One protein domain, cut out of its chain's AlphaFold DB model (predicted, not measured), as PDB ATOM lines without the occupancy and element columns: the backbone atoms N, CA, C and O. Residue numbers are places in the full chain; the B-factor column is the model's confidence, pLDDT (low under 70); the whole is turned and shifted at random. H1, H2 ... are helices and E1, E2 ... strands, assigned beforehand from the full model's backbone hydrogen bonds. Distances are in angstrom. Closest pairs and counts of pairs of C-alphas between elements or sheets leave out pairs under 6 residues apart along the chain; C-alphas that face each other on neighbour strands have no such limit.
ATOM      1  N   LEU A 853      30.753  18.942 -38.176       96.44
ATOM      2  CA  LEU A 853      31.680  18.150 -38.986       96.44
ATOM      3  C   LEU A 853      31.849  18.837 -40.346       96.44
ATOM      4  O   LEU A 853      30.848  19.172 -40.983       96.44
ATOM      5  N   TYR A 854      33.088  19.028 -40.781       97.00
ATOM      6  CA  TYR A 854      33.474  19.539 -42.092       97.00
ATOM      7  C   TYR A 854      33.986  18.376 -42.940       97.00
ATOM      8  O   TYR A 854      34.948  17.703 -42.578       97.00
ATOM      9  N   VAL A 855      33.299  18.126 -44.049       96.06
ATOM     10  CA  VAL A 855      33.472  16.947 -44.898       96.06
ATOM     11  C   VAL A 855      34.016  17.387 -46.245       96.06
ATOM     12  O   VAL A 855      33.373  18.187 -46.926       96.06
ATOM     13  N   SER A 856      35.170  16.846 -46.620       94.69
ATOM     14  CA  SER A 856      35.673  16.841 -47.989       94.69
ATOM     15  C   SER A 856      35.015  15.686 -48.735       94.69
ATOM     16  O   SER A 856      35.058  14.541 -48.282       94.69
ATOM     17  N   ASP A 857      34.381  15.999 -49.859       89.25
ATOM     18  CA  ASP A 857      33.783  15.039 -50.782       89.25
ATOM     19  C   ASP A 857      34.360  15.319 -52.173       89.25
ATOM     20  O   ASP A 857      34.183  16.420 -52.697       89.25
ATOM     21  N   GLY A 858      35.108  14.355 -52.722       78.69
ATOM     22  CA  GLY A 858      36.119  14.542 -53.776       78.69
ATOM     23  C   GLY A 858      35.841  15.671 -54.784       78.69
ATOM     24  O   GLY A 858      36.419  16.752 -54.648       78.69
ATOM     25  N   PRO A 859      34.982  15.455 -55.797       72.56
ATOM     26  CA  PRO A 859      34.609  16.486 -56.773       72.56
ATOM     27  C   PRO A 859      33.821  17.653 -56.157       72.56
ATOM     28  O   PRO A 859      34.046  18.813 -56.502       72.56
ATOM     29  N   HIS A 860      32.910  17.360 -55.228       80.69
ATOM     30  CA  HIS A 860      31.852  18.277 -54.800       80.69
ATOM     31  C   HIS A 860      32.269  19.310 -53.734       80.69
ATOM     32  O   HIS A 860      31.476  20.185 -53.369       80.69
ATOM     33  N   GLY A 861      33.501  19.246 -53.228       90.69
ATOM     34  CA  GLY A 861      34.057  20.252 -52.326       90.69
ATOM     35  C   GLY A 861      33.750  20.009 -50.847       90.69
ATOM     36  O   GLY A 861      33.762  18.875 -50.371       90.69
ATOM     37  N   VAL A 862      33.539  21.092 -50.092       95.44
ATOM     38  CA  VAL A 862      33.394  21.043 -48.629       95.44
ATOM     39  C   VAL A 862      31.951  21.269 -48.204       95.44
ATOM     40  O   VAL A 862      31.339  22.290 -48.527       95.44
ATOM     41  N   SER A 863      31.432  20.354 -47.391       96.25
ATOM     42  CA  SER A 863      30.131  20.474 -46.725       96.25
ATOM     43  C   SER A 863      30.281  20.513 -45.202       96.25
ATOM     44  O   SER A 863      31.255  20.011 -44.649       96.25
ATOM     45  N   ALA A 864      29.335  21.149 -44.509       97.38
ATOM     46  CA  ALA A 864      29.327  21.275 -43.054       97.38
ATOM     47  C   ALA A 864      28.015  20.745 -42.467       97.38
ATOM     48  O   ALA A 864      26.930  21.138 -42.909       97.38
ATOM     49  N   TRP A 865      28.119  19.899 -41.444       96.44
ATOM     50  CA  TRP A 865      27.017  19.112 -40.883       96.44
ATOM     51  C   TRP A 865      26.913  19.312 -39.371       96.44
ATOM     52  O   TRP A 865      27.936  19.302 -38.690       96.44
ATOM     53  N   ASN A 866      25.715  19.487 -38.803       94.88
ATOM     54  CA  ASN A 866      25.578  19.605 -37.344       94.88
ATOM     55  C   ASN A 866      25.779  18.244 -36.664       94.88
ATOM     56  O   ASN A 866      25.101  17.278 -36.994       94.88
ATOM     57  N   ILE A 867      26.655  18.185 -35.662       93.81
ATOM     58  CA  ILE A 867      26.878  16.984 -34.836       93.81
ATOM     59  C   ILE A 867      26.368  17.143 -33.396       93.81
ATOM     60  O   ILE A 867      26.424  16.209 -32.595       93.81
ATOM     61  N   VAL A 868      25.787  18.308 -33.090       93.31
ATOM     62  CA  VAL A 868      25.045  18.587 -31.854       93.31
ATOM     63  C   VAL A 868      23.637  19.121 -32.132       93.31
ATOM     64  O   VAL A 868      23.338  19.592 -33.233       93.31
ATOM     65  N   ASP A 869      22.763  19.046 -31.129       92.25
ATOM     66  CA  ASP A 869      21.426  19.641 -31.124       92.25
ATOM     67  C   ASP A 869      21.445  21.152 -30.785       92.25
ATOM     68  O   ASP A 869      22.482  21.747 -30.484       92.25
ATOM     69  N   ALA A 870      20.270  21.789 -30.775       90.56
ATOM     70  CA  ALA A 870      20.123  23.212 -30.445       90.56
ATOM     71  C   ALA A 870      20.456  23.574 -28.976       90.56
ATOM     72  O   ALA A 870      20.515  24.756 -28.631       90.56
ATOM     73  N   LEU A 871      20.658  22.585 -28.100       90.56
ATOM     74  CA  LEU A 871      21.146  22.759 -26.732       90.56
ATOM     75  C   LEU A 871      22.650  22.459 -26.615       90.56
ATOM     76  O   LEU A 871      23.243  22.791 -25.585       90.56
ATOM     77  N   GLY A 872      23.283  21.917 -27.657       91.50
ATOM     78  CA  GLY A 872      24.693  21.545 -27.719       91.50
ATOM     79  C   GLY A 872      24.999  20.129 -27.223       91.50
ATOM     80  O   GLY A 872      26.147  19.875 -26.875       91.50
ATOM     81  N   TYR A 873      24.005  19.243 -27.125       92.88
ATOM     82  CA  TYR A 873      24.196  17.814 -26.843       92.88
ATOM     83  C   TYR A 873      24.501  17.047 -28.142       92.88
ATOM     84  O   TYR A 873      23.948  17.427 -29.174       92.88
ATOM     85  N   PRO A 874      25.323  15.977 -28.134       91.69
ATOM     86  CA  PRO A 874      25.534  15.129 -29.315       91.69
ATOM     87  C   PRO A 874      24.208  14.624 -29.900       91.69
ATOM     88  O   PRO A 874      23.277  14.332 -29.146       91.69
ATOM     89  N   THR A 875      24.098  14.531 -31.229       88.69
ATOM     90  CA  THR A 875      22.836  14.158 -31.897       88.69
ATOM     91  C   THR A 875      23.002  13.078 -32.961       88.69
ATOM     92  O   THR A 875      23.938  13.099 -33.752       88.69
ATOM     93  N   ASP A 876      22.028  12.170 -33.018       86.38
ATOM     94  CA  ASP A 876      21.860  11.172 -34.086       86.38
ATOM     95  C   ASP A 876      21.115  11.776 -35.302       86.38
ATOM     96  O   ASP A 876      20.965  11.152 -36.351       86.38
ATOM     97  N   THR A 877      20.628  13.018 -35.184       87.88
ATOM     98  CA  THR A 877      20.046  13.794 -36.293       87.88
ATOM     99  C   THR A 877      21.085  14.771 -36.837       87.88
ATOM    100  O   THR A 877      20.981  15.987 -36.644       87.88
ATOM    101  N   VAL A 878      22.109  14.209 -37.481       90.94
ATOM    102  CA  VAL A 878      23.118  14.950 -38.249       90.94
ATOM    103  C   VAL A 878      22.481  15.449 -39.545       90.94
ATOM    104  O   VAL A 878      21.835  14.667 -40.239       90.94
ATOM    105  N   ARG A 879      22.610  16.748 -39.843       93.12
ATOM    106  CA  ARG A 879      22.024  17.412 -41.022       93.12
ATOM    107  C   ARG A 879      22.989  18.425 -41.632       93.12
ATOM    108  O   ARG A 879      23.798  19.020 -40.919       93.12
ATOM    109  N   LEU A 880      22.853  18.675 -42.930       96.25
ATOM    110  CA  LEU A 880      23.611  19.703 -43.643       96.25
ATOM    111  C   LEU A 880      23.237  21.114 -43.151       96.25
ATOM    112  O   LEU A 880      22.058  21.444 -43.011       96.25
ATOM    113  N   VAL A 881      24.238  21.971 -42.937       97.88
ATOM    114  CA  VAL A 881      24.060  23.389 -42.563       97.88
ATOM    115  C   VAL A 881      24.841  24.377 -43.437       97.88
ATOM    116  O   VAL A 881      24.528  25.569 -43.412       97.88
ATOM    117  N   ALA A 882      25.828  23.926 -44.218       98.19
ATOM    118  CA  ALA A 882      26.518  24.742 -45.221       98.19
ATOM    119  C   ALA A 882      27.242  23.885 -46.274       98.19
ATOM    120  O   ALA A 882      27.568  22.732 -46.005       98.19
ATOM    121  N   ASN A 883      27.533  24.456 -47.444       97.62
ATOM    122  CA  ASN A 883      28.286  23.806 -48.525       97.62
ATOM    123  C   ASN A 883      29.053  24.833 -49.377       97.62
ATOM    124  O   ASN A 883      28.612  25.972 -49.516       97.62
ATOM    125  N   THR A 884      30.178  24.442 -49.980       96.75
ATOM    126  CA  THR A 884      30.754  25.141 -51.144       96.75
ATOM    127  C   THR A 884      29.893  24.893 -52.392       96.75
ATOM    128  O   THR A 884      28.892  24.180 -52.334       96.75
ATOM    129  N   LEU A 885      30.267  25.458 -53.544       92.25
ATOM    130  CA  LEU A 885      29.747  24.959 -54.825       92.25
ATOM    131  C   LEU A 885      30.104  23.469 -54.984       92.25
ATOM    132  O   LEU A 885      31.251  23.118 -54.707       92.25
ATOM    133  N   GLN A 886      29.160  22.652 -55.473       85.88
ATOM    134  CA  GLN A 886      29.409  21.273 -55.938       85.88
ATOM    135  C   GLN A 886      29.786  21.202 -57.435       85.88
ATOM    136  O   GLN A 886      29.905  20.120 -57.994       85.88
ATOM    137  N   SER A 887      29.972  22.352 -58.097       82.75
ATOM    138  CA  SER A 887      30.461  22.441 -59.481       82.75
ATOM    139  C   SER A 887      31.980  22.576 -59.501       82.75
ATOM    140  O   SER A 887      32.537  23.271 -58.659       82.75
ATOM    141  N   GLU A 888      32.646  21.983 -60.487       76.75
ATOM    142  CA  GLU A 888      34.110  22.008 -60.606       76.75
ATOM    143  C   GLU A 888      34.662  23.316 -61.191       76.75
ATOM    144  O   GLU A 888      35.821  23.666 -60.965       76.75
ATOM    145  N   TYR A 889      33.816  24.091 -61.879       81.06
ATOM    146  CA  TYR A 889      34.197  25.343 -62.532       81.06
ATOM    147  C   TYR A 889      33.658  26.589 -61.792       81.06
ATOM    148  O   TYR A 889      32.600  26.540 -61.160       81.06
ATOM    149  N   PRO A 890      34.328  27.759 -61.882       89.06
ATOM    150  CA  PRO A 890      33.869  28.975 -61.206       89.06
ATOM    151  C   PRO A 890      32.547  29.534 -61.765       89.06
ATOM    152  O   PRO A 890      32.475  30.015 -62.900       89.06
ATOM    153  N   VAL A 891      31.501  29.560 -60.936       92.69
ATOM    154  CA  VAL A 891      30.158  30.020 -61.322       92.69
ATOM    155  C   VAL A 891      30.047  31.545 -61.207       92.69
ATOM    156  O   VAL A 891      30.406  32.148 -60.194       92.69
ATOM    157  N   THR A 892      29.514  32.196 -62.247       94.81
ATOM    158  CA  THR A 892      29.299  33.655 -62.268       94.81
ATOM    159  C   THR A 892      27.858  34.017 -61.905       94.81
ATOM    160  O   THR A 892      26.930  33.720 -62.655       94.81
ATOM    161  N   VAL A 893      27.669  34.743 -60.800       94.06
ATOM    162  CA  VAL A 893      26.359  35.218 -60.331       94.06
ATOM    163  C   VAL A 893      26.315  36.746 -60.370       94.06
ATOM    164  O   VAL A 893      26.892  37.449 -59.539       94.06
ATOM    165  N   GLY A 894      25.621  37.287 -61.374       92.31
ATOM    166  CA  GLY A 894      25.481  38.729 -61.594       92.31
ATOM    167  C   GLY A 894      26.791  39.404 -62.015       92.31
ATOM    168  O   GLY A 894      27.028  39.609 -63.202       92.31
ATOM    169  N   THR A 895      27.623  39.778 -61.040       91.06
ATOM    170  CA  THR A 895      28.983  40.323 -61.247       91.06
ATOM    171  C   THR A 895      30.030  39.694 -60.321       91.06
ATOM    172  O   THR A 895      31.174  40.140 -60.301       91.06
ATOM    173  N   GLU A 896      29.637  38.711 -59.514       92.88
ATOM    174  CA  GLU A 896      30.514  37.941 -58.635       92.88
ATOM    175  C   GLU A 896      30.905  36.642 -59.349       92.88
ATOM    176  O   GLU A 896      30.075  36.048 -60.036       92.88
ATOM    177  N   ILE A 897      32.158  36.210 -59.204       94.25
ATOM    178  CA  ILE A 897      32.610  34.882 -59.635       94.25
ATOM    179  C   ILE A 897      32.950  34.120 -58.363       94.25
ATOM    180  O   ILE A 897      33.810  34.569 -57.601       94.25
ATOM    181  N   ILE A 898      32.255  33.013 -58.143       95.25
ATOM    182  CA  ILE A 898      32.395  32.149 -56.973       95.25
ATOM    183  C   ILE A 898      33.197  30.930 -57.421       95.25
ATOM    184  O   ILE A 898      32.876  30.319 -58.438       95.25
ATOM    185  N   TYR A 899      34.259  30.609 -56.691       92.69
ATOM    186  CA  TYR A 899      35.172  29.515 -57.013       92.69
ATOM    187  C   TYR A 899      34.813  28.280 -56.167       92.69
ATOM    188  O   TYR A 899      34.298  28.443 -55.054       92.69
ATOM    189  N   PRO A 900      35.044  27.058 -56.669       91.06
ATOM    190  CA  PRO A 900      34.790  25.836 -55.917       91.06
ATOM    191  C   PRO A 900      36.009  25.360 -55.119       91.06
ATOM    192  O   PRO A 900      37.106  25.915 -55.215       91.06
ATOM    193  N   ALA A 901      35.788  24.313 -54.324       90.62
ATOM    194  CA  ALA A 901      36.811  23.579 -53.578       90.62
ATOM    195  C   ALA A 901      36.977  22.143 -54.116       90.62
ATOM    196  O   ALA A 901      37.184  21.216 -53.338       90.62
ATOM    197  N   SER A 902      36.815  21.953 -55.429       83.56
ATOM    198  CA  SER A 902      36.816  20.638 -56.080       83.56
ATOM    199  C   SER A 902      38.141  19.882 -55.913       83.56
ATOM    200  O   SER A 902      39.197  20.477 -55.670       83.56
ATOM    201  N   HIS A 903      38.069  18.557 -56.056       81.00
ATOM    202  CA  HIS A 903      39.155  17.587 -55.844       81.00
ATOM    203  C   HIS A 903      39.709  17.601 -54.406       81.00
ATOM    204  O   HIS A 903      40.906  17.410 -54.184       81.00
ATOM    205  N   THR A 904      38.851  17.859 -53.409       90.00
ATOM    206  CA  THR A 904      39.269  17.947 -52.005       90.00
ATOM    207  C   THR A 904      39.426  16.577 -51.336       90.00
ATOM    208  O   THR A 904      38.597  15.684 -51.503       90.00
ATOM    209  N   VAL A 905      40.510  16.424 -50.569       89.69
ATOM    210  CA  VAL A 905      40.916  15.162 -49.919       89.69
ATOM    211  C   VAL A 905      41.138  15.265 -48.408       89.69
ATOM    212  O   VAL A 905      41.134  14.241 -47.740       89.69
ATOM    213  N   ARG A 906      41.302  16.471 -47.849       91.50
ATOM    214  CA  ARG A 906      41.354  16.704 -46.393       91.50
ATOM    215  C   ARG A 906      40.821  18.093 -46.050       91.50
ATOM    216  O   ARG A 906      40.982  19.026 -46.839       91.50
ATOM    217  N   ASN A 907      40.249  18.240 -44.858       93.44
ATOM    218  CA  ASN A 907      40.004  19.528 -44.210       93.44
ATOM    219  C   ASN A 907      40.976  19.692 -43.039       93.44
ATOM    220  O   ASN A 907      41.175  18.742 -42.297       93.44
ATOM    221  N   ILE A 908      41.522  20.894 -42.842       94.00
ATOM    222  CA  ILE A 908      42.228  21.272 -41.608       94.00
ATOM    223  C   ILE A 908      41.672  22.609 -41.106       94.00
ATOM    224  O   ILE A 908      41.850  23.660 -41.732       94.00
ATOM    225  N   MET A 909      40.984  22.606 -39.969       91.81
ATOM    226  CA  MET A 909      40.443  23.808 -39.350       91.81
ATOM    227  C   MET A 909      41.540  24.698 -38.785       91.81
ATOM    228  O   MET A 909      42.423  24.288 -38.037       91.81
ATOM    229  N   ASN A 910      41.380  25.998 -39.013       88.69
ATOM    230  CA  ASN A 910      42.124  27.028 -38.312       88.69
ATOM    231  C   ASN A 910      41.138  27.991 -37.619       88.69
ATOM    232  O   ASN A 910      40.782  29.038 -38.180       88.69
ATOM    233  N   PRO A 911      40.689  27.676 -36.384       78.06
ATOM    234  CA  PRO A 911      39.723  28.497 -35.651       78.06
ATOM    235  C   PRO A 911      40.213  29.919 -35.341       78.06
ATOM    236  O   PRO A 911      39.398  30.805 -35.100       78.06
ATOM    237  N   LEU A 912      41.530  30.169 -35.375       83.94
ATOM    238  CA  LEU A 912      42.109  31.509 -35.205       83.94
ATOM    239  C   LEU A 912      41.883  32.410 -36.431       83.94
ATOM    240  O   LEU A 912      41.870  33.634 -36.293       83.94
ATOM    241  N   LEU A 913      41.694  31.812 -37.611       83.94
ATOM    242  CA  LEU A 913      41.385  32.490 -38.873       83.94
ATOM    243  C   LEU A 913      39.903  32.353 -39.278       83.94
ATOM    244  O   LEU A 913      39.503  32.889 -40.311       83.94
ATOM    245  N   SER A 914      39.095  31.648 -38.477       91.69
ATOM    246  CA  SER A 914      37.699  31.280 -38.766       91.69
ATOM    247  C   SER A 914      37.508  30.608 -40.136       91.69
ATOM    248  O   SER A 914      36.530  30.883 -40.842       91.69
ATOM    249  N   ARG A 915      38.450  29.736 -40.516       93.88
ATOM    250  CA  ARG A 915      38.438  28.960 -41.767       93.88
ATOM    251  C   ARG A 915      38.606  27.468 -41.493       93.88
ATOM    252  O   ARG A 915      39.268  27.107 -40.524       93.88
ATOM    253  N   THR A 916      38.070  26.635 -42.380       95.50
ATOM    254  CA  THR A 916      38.636  25.306 -42.644       95.50
ATOM    255  C   THR A 916      39.420  25.366 -43.947       95.50
ATOM    256  O   THR A 916      39.034  26.082 -44.870       95.50
ATOM    257  N   TRP A 917      40.562  24.697 -44.006       95.38
ATOM    258  CA  TRP A 917      41.432  24.683 -45.172       95.38
ATOM    259  C   TRP A 917      41.255  23.356 -45.894       95.38
ATOM    260  O   TRP A 917      41.725  22.324 -45.425       95.38
ATOM    261  N   ALA A 918      40.565  23.399 -47.031       95.38
ATOM    262  CA  ALA A 918      40.453  22.259 -47.922       95.38
ATOM    263  C   ALA A 918      41.772  22.066 -48.667       95.38
ATOM    264  O   ALA A 918      42.262  22.976 -49.349       95.38
ATOM    265  N   MET A 919      42.333  20.874 -48.518       94.56
ATOM    266  CA  MET A 919      43.422  20.355 -49.330       94.56
ATOM    267  C   MET A 919      42.803  19.809 -50.609       94.56
ATOM    268  O   MET A 919      41.976  18.898 -50.537       94.56
ATOM    269  N   CYS A 920      43.139  20.403 -51.754       89.62
ATOM    270  CA  CYS A 920      42.658  19.979 -53.059       89.62
ATOM    271  C   CYS A 920      43.820  19.441 -53.903       89.62
ATOM    272  O   CYS A 920      44.797  20.145 -54.184       89.62
ATOM    273  N   VAL A 921      43.682  18.205 -54.372       78.00
ATOM    274  CA  VAL A 921      44.566  17.648 -55.401       78.00
ATOM    275  C   VAL A 921      44.347  18.446 -56.691       78.00
ATOM    276  O   VAL A 921      43.243  18.920 -56.946       78.00
ATOM    277  N   SER A 922      45.406  18.696 -57.460       74.38
ATOM    278  CA  SER A 922      45.402  19.533 -58.679       74.38
ATOM    279  C   SER A 922      45.060  21.028 -58.478       74.38
ATOM    280  O   SER A 922      45.362  21.855 -59.338       74.38
ATOM    281  N   ASN A 923      44.477  21.416 -57.342       82.12
ATOM    282  CA  ASN A 923      44.011  22.775 -57.052       82.12
ATOM    283  C   ASN A 923      44.759  23.450 -55.883       82.12
ATOM    284  O   ASN A 923      44.559  24.636 -55.637       82.12
ATOM    285  N   GLY A 924      45.616  22.745 -55.144       89.00
ATOM    286  CA  GLY A 924      46.318  23.312 -53.989       89.00
ATOM    287  C   GLY A 924      45.389  23.593 -52.802       89.00
ATOM    288  O   GLY A 924      44.442  22.856 -52.543       89.00
ATOM    289  N   MET A 925      45.660  24.647 -52.033       93.81
ATOM    290  CA  MET A 925      44.933  24.935 -50.792       93.81
ATOM    291  C   MET A 925      43.755  25.907 -51.015       93.81
ATOM    292  O   MET A 925      43.858  26.893 -51.753       93.81
ATOM    293  N   ARG A 926      42.624  25.657 -50.341       94.38
ATOM    294  CA  ARG A 926      41.398  26.475 -50.390       94.38
ATOM    295  C   ARG A 926      40.947  26.867 -48.980       94.38
ATOM    296  O   ARG A 926      40.570  26.017 -48.181       94.38
ATOM    297  N   GLY A 927      40.963  28.158 -48.652       95.56
ATOM    298  CA  GLY A 927      40.568  28.644 -47.324       95.56
ATOM    299  C   GLY A 927      39.063  28.876 -47.190       95.56
ATOM    300  O   GLY A 927      38.618  30.012 -47.324       95.56
ATOM    301  N   VAL A 928      38.282  27.846 -46.880       96.81
ATOM    302  CA  VAL A 928      36.818  27.917 -46.753       96.81
ATOM    303  C   VAL A 928      36.402  28.698 -45.491       96.81
ATOM    304  O   VAL A 928      36.787  28.321 -44.382       96.81
ATOM    305  N   PRO A 929      35.621  29.793 -45.596       95.94
ATOM    306  CA  PRO A 929      35.214  30.597 -44.441       95.94
ATOM    307  C   PRO A 929      34.096  29.918 -43.635       95.94
ATOM    308  O   PRO A 929      33.016  29.674 -44.160       95.94
ATOM    309  N   ILE A 930      34.315  29.675 -42.336       96.12
ATOM    310  CA  ILE A 930      33.367  28.945 -41.463       96.12
ATOM    311  C   ILE A 930      32.778  29.786 -40.318       96.12
ATOM    312  O   ILE A 930      31.981  29.283 -39.530       96.12
ATOM    313  N   ALA A 931      33.125  31.076 -40.227       96.19
ATOM    314  CA  ALA A 931      32.700  31.973 -39.143       96.19
ATOM    315  C   ALA A 931      31.175  31.979 -38.892       96.19
ATOM    316  O   ALA A 931      30.736  31.905 -37.744       96.19
ATOM    317  N   ASP A 932      30.379  32.035 -39.962       97.06
ATOM    318  CA  ASP A 932      28.914  32.082 -39.883       97.06
ATOM    319  C   ASP A 932      28.291  30.702 -39.594       97.06
ATOM    320  O   ASP A 932      27.223  30.621 -38.980       97.06
ATOM    321  N   VAL A 933      28.984  29.611 -39.950       97.00
ATOM    322  CA  VAL A 933      28.621  28.240 -39.551       97.00
ATOM    323  C   VAL A 933      28.809  28.091 -38.045       97.00
ATOM    324  O   VAL A 933      27.866  27.762 -37.335       97.00
ATOM    325  N   GLU A 934      29.985  28.456 -37.524       95.62
ATOM    326  CA  GLU A 934      30.284  28.405 -36.088       95.62
ATOM    327  C   GLU A 934      29.415  29.346 -35.241       95.62
ATOM    328  O   GLU A 934      29.120  29.044 -34.077       95.62
ATOM    329  N   ALA A 935      28.946  30.456 -35.816       95.38
ATOM    330  CA  ALA A 935      27.947  31.332 -35.206       95.38
ATOM    331  C   ALA A 935      26.518  30.740 -35.190       95.38
ATOM    332  O   ALA A 935      25.637  31.304 -34.539       95.38
ATOM    333  N   GLY A 936      26.285  29.610 -35.867       94.88
ATOM    334  CA  GLY A 936      25.001  28.911 -35.938       94.88
ATOM    335  C   GLY A 936      24.011  29.497 -36.946       94.88
ATOM    336  O   GLY A 936      22.805  29.307 -36.791       94.88
ATOM    337  N   LEU A 937      24.486  30.241 -37.954       96.25
ATOM    338  CA  LEU A 937      23.618  30.909 -38.931       96.25
ATOM    339  C   LEU A 937      23.127  29.968 -40.044       96.25
ATOM    340  O   LEU A 937      22.050  30.202 -40.589       96.25
ATOM    341  N   GLY A 938      23.872  28.899 -40.343       95.06
ATOM    342  CA  GLY A 938      23.433  27.815 -41.228       95.06
ATOM    343  C   GLY A 938      22.449  26.866 -40.544       95.06
ATOM    344  O   GLY A 938      22.585  26.585 -39.352       95.06
ATOM    345  N   GLN A 939      21.438  26.398 -41.280       94.19
ATOM    346  CA  GLN A 939      20.333  25.587 -40.755       94.19
ATOM    347  C   GLN A 939      19.907  24.514 -41.772       94.19
ATOM    348  O   GLN A 939      19.978  24.739 -42.978       94.19
ATOM    349  N   ALA A 940      19.399  23.371 -41.303       92.94
ATOM    350  CA  ALA A 940      18.920  22.300 -42.184       92.94
ATOM    351  C   ALA A 940      17.766  22.775 -43.090       92.94
ATOM    352  O   ALA A 940      16.775  23.330 -42.609       92.94
ATOM    353  N   GLY A 941      17.900  22.577 -44.407       94.62
ATOM    354  CA  GLY A 941      16.963  23.094 -45.420       94.62
ATOM    355  C   GLY A 941      17.022  24.615 -45.652       94.62
ATOM    356  O   GLY A 941      16.222  25.147 -46.420       94.62
ATOM    357  N   ALA A 942      17.951  25.316 -44.998       95.81
ATOM    358  CA  ALA A 942      18.348  26.693 -45.287       95.81
ATOM    359  C   ALA A 942      19.859  26.895 -45.003       95.81
ATOM    360  O   ALA A 942      20.218  27.703 -44.137       95.81
ATOM    361  N   PRO A 943      20.748  26.116 -45.654       97.69
ATOM    362  CA  PRO A 943      22.185  26.168 -45.393       97.69
ATOM    363  C   PRO A 943      22.851  27.435 -45.950       97.69
ATOM    364  O   PRO A 943      22.261  28.192 -46.721       97.69
ATOM    365  N   LEU A 944      24.109  27.661 -45.562       98.19
ATOM    366  CA  LEU A 944      24.947  28.738 -46.099       98.19
ATOM    367  C   LEU A 944      25.759  28.268 -47.314       98.19
ATOM    368  O   LEU A 944      26.377  27.207 -47.266       98.19
ATOM    369  N   LEU A 945      25.858  29.110 -48.347       97.50
ATOM    370  CA  LEU A 945      26.874  28.943 -49.389       97.50
ATOM    371  C   LEU A 945      28.222  29.473 -48.879       97.50
ATOM    372  O   LEU A 945      28.389  30.678 -48.668       97.50
ATOM    373  N   LEU A 946      29.195  28.581 -48.735       97.00
ATOM    374  CA  LEU A 946      30.574  28.880 -48.356       97.00
ATOM    375  C   LEU A 946      31.348  29.370 -49.588       97.00
ATOM    376  O   LEU A 946      32.123  28.640 -50.203       97.00
ATOM    377  N   LYS A 947      31.076  30.614 -49.995       94.62
ATOM    378  CA  LYS A 947      31.696  31.235 -51.174       94.62
ATOM    379  C   LYS A 947      33.214  31.344 -51.025       94.62
ATOM    380  O   LYS A 947      33.687  31.919 -50.045       94.62
ATOM    381  N   LEU A 948      33.944  30.911 -52.052       95.81
ATOM    382  CA  LEU A 948      35.352  31.251 -52.253       95.81
ATOM    383  C   LEU A 948      35.497  32.323 -53.336       95.81
ATOM    384  O   LEU A 948      34.815  32.292 -54.366       95.81
ATOM    385  N   ILE A 949      36.432  33.240 -53.123       93.50
ATOM    386  CA  ILE A 949      36.909  34.225 -54.099       93.50
ATOM    387  C   ILE A 949      38.434  34.110 -54.233       93.50
ATOM    388  O   ILE A 949      39.088  33.493 -53.403       93.50
ATOM    389  N   ARG A 950      39.040  34.724 -55.261       91.06
ATOM    390  CA  ARG A 950      40.479  34.551 -55.587       91.06
ATOM    391  C   ARG A 950      41.472  34.795 -54.441       91.06
ATOM    392  O   ARG A 950      42.593  34.316 -54.528       91.06
ATOM    393  N   THR A 951      41.092  35.526 -53.393       93.38
ATOM    394  CA  THR A 951      41.925  35.740 -52.194       93.38
ATOM    395  C   THR A 951      42.015  34.514 -51.276       93.38
ATOM    396  O   THR A 951      42.780  34.531 -50.319       93.38
ATOM    397  N   ASP A 952      41.222  33.474 -51.541       94.75
ATOM    398  CA  ASP A 952      41.097  32.260 -50.729       94.75
ATOM    399  C   ASP A 952      41.788  31.037 -51.370       94.75
ATOM    400  O   ASP A 952      41.815  29.964 -50.765       94.75
ATOM    401  N   LEU A 953      42.326  31.199 -52.586       93.56
ATOM    402  CA  LEU A 953      42.961  30.162 -53.405       93.56
ATOM    403  C   LEU A 953      44.485  30.275 -53.265       93.56
ATOM    404  O   LEU A 953      45.075  31.227 -53.767       93.56
ATOM    405  N   PHE A 954      45.121  29.326 -52.580       93.19
ATOM    406  CA  PHE A 954      46.564  29.308 -52.329       93.19
ATOM    407  C   PHE A 954      47.220  28.184 -53.135       93.19
ATOM    408  O   PHE A 954      47.194  27.021 -52.740       93.19
ATOM    409  N   GLU A 955      47.788  28.565 -54.275       89.81
ATOM    410  CA  GLU A 955      48.379  27.673 -55.279       89.81
ATOM    411  C   GLU A 955      49.558  28.376 -55.990       89.81
ATOM    412  O   GLU A 955      49.673  29.605 -55.927       89.81
TER     413      GLU A 955
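What this domain is: This is residues 853 to 955 of the 1227 residues of an uncharacterized protein of Nitrospirae bacterium GWC2_57_13 (UniProt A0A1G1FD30). Two antiparallel sheets of three strands, E1 E2 E3 and E6 E7 E8, form a small sandwich, only partly face to face, with the strands of one crossing those of the other at 51 degrees. A little hairpin, E4 and E5, lies far from the middle, and after the short helix H1 the last stretch runs past E3 and on to the edge of the other sheet at E8. The printed part has 103 residues, with eight named strands followed by one named helix; the class is mostly strand. The whole is compact, with a radius of gyration of the C-alphas of 13.4 A and spans of 39 by 29 by 25 A.

How they stand to each other: E1, residues 853 to 857, E2, residues 861 to 868, and E3, residues 874 to 883, form a meander, each strand the antiparallel neighbour of the one before. N 855 and O 863 are 2.8 A apart, and N 864 and O 882 are 2.8 A apart, both within hydrogen-bond range. E3 bends by 86 degrees at residue 877. E6, residues 904 to 910, E7, residues 915 to 920, and E8, residues 924 to 929, form a second meander, with N 908 and O 917 at 3.0 A and N 918 and O 926 at 2.9 A. Between the two sheets of this sandwich, the closest C-alphas of E1 and E6 are those of Ser 856 and Thr 904, 5.5 A apart. H1, residues 931 to 934, only grazes the first sheet with residues 932 to 933, and is too short for any O i to N i+4 pair; its one O i to N i+3 pair is not within range. E4, residues 891 to 893, and E5, residues 896 to 898, are a hairpin, with N 893 and O 896 at 2.8 A. E4 is apart from E1, E2 and E3.

Where its parts are: E1 begins at C-alpha 853, (31.680, 18.150, -38.986), and is 12.4 A long. E2 is 22.4 A and E3 21.3 A. E4 and E5 are 6.5 A and 6.3 A. E6, E7 and E8 are 16.7, 15.0 and 16.4 A. H1, 5.3 A, ends at C-alpha 934, (30.284, 28.405, -36.088).

The domain as a whole: The C-alphas farthest apart are those of Tyr 873 and Thr 895, 41.4 A. Residues 935 to 955 hold no named element, but 944 to 945 pair with 882 to 883 of E3, parallel, and 953 to 954 with 925 to 926 of E8, antiparallel. The printed part has no cut and no long link. Its mean pLDDT is 91.8, and no printed residue is under 70.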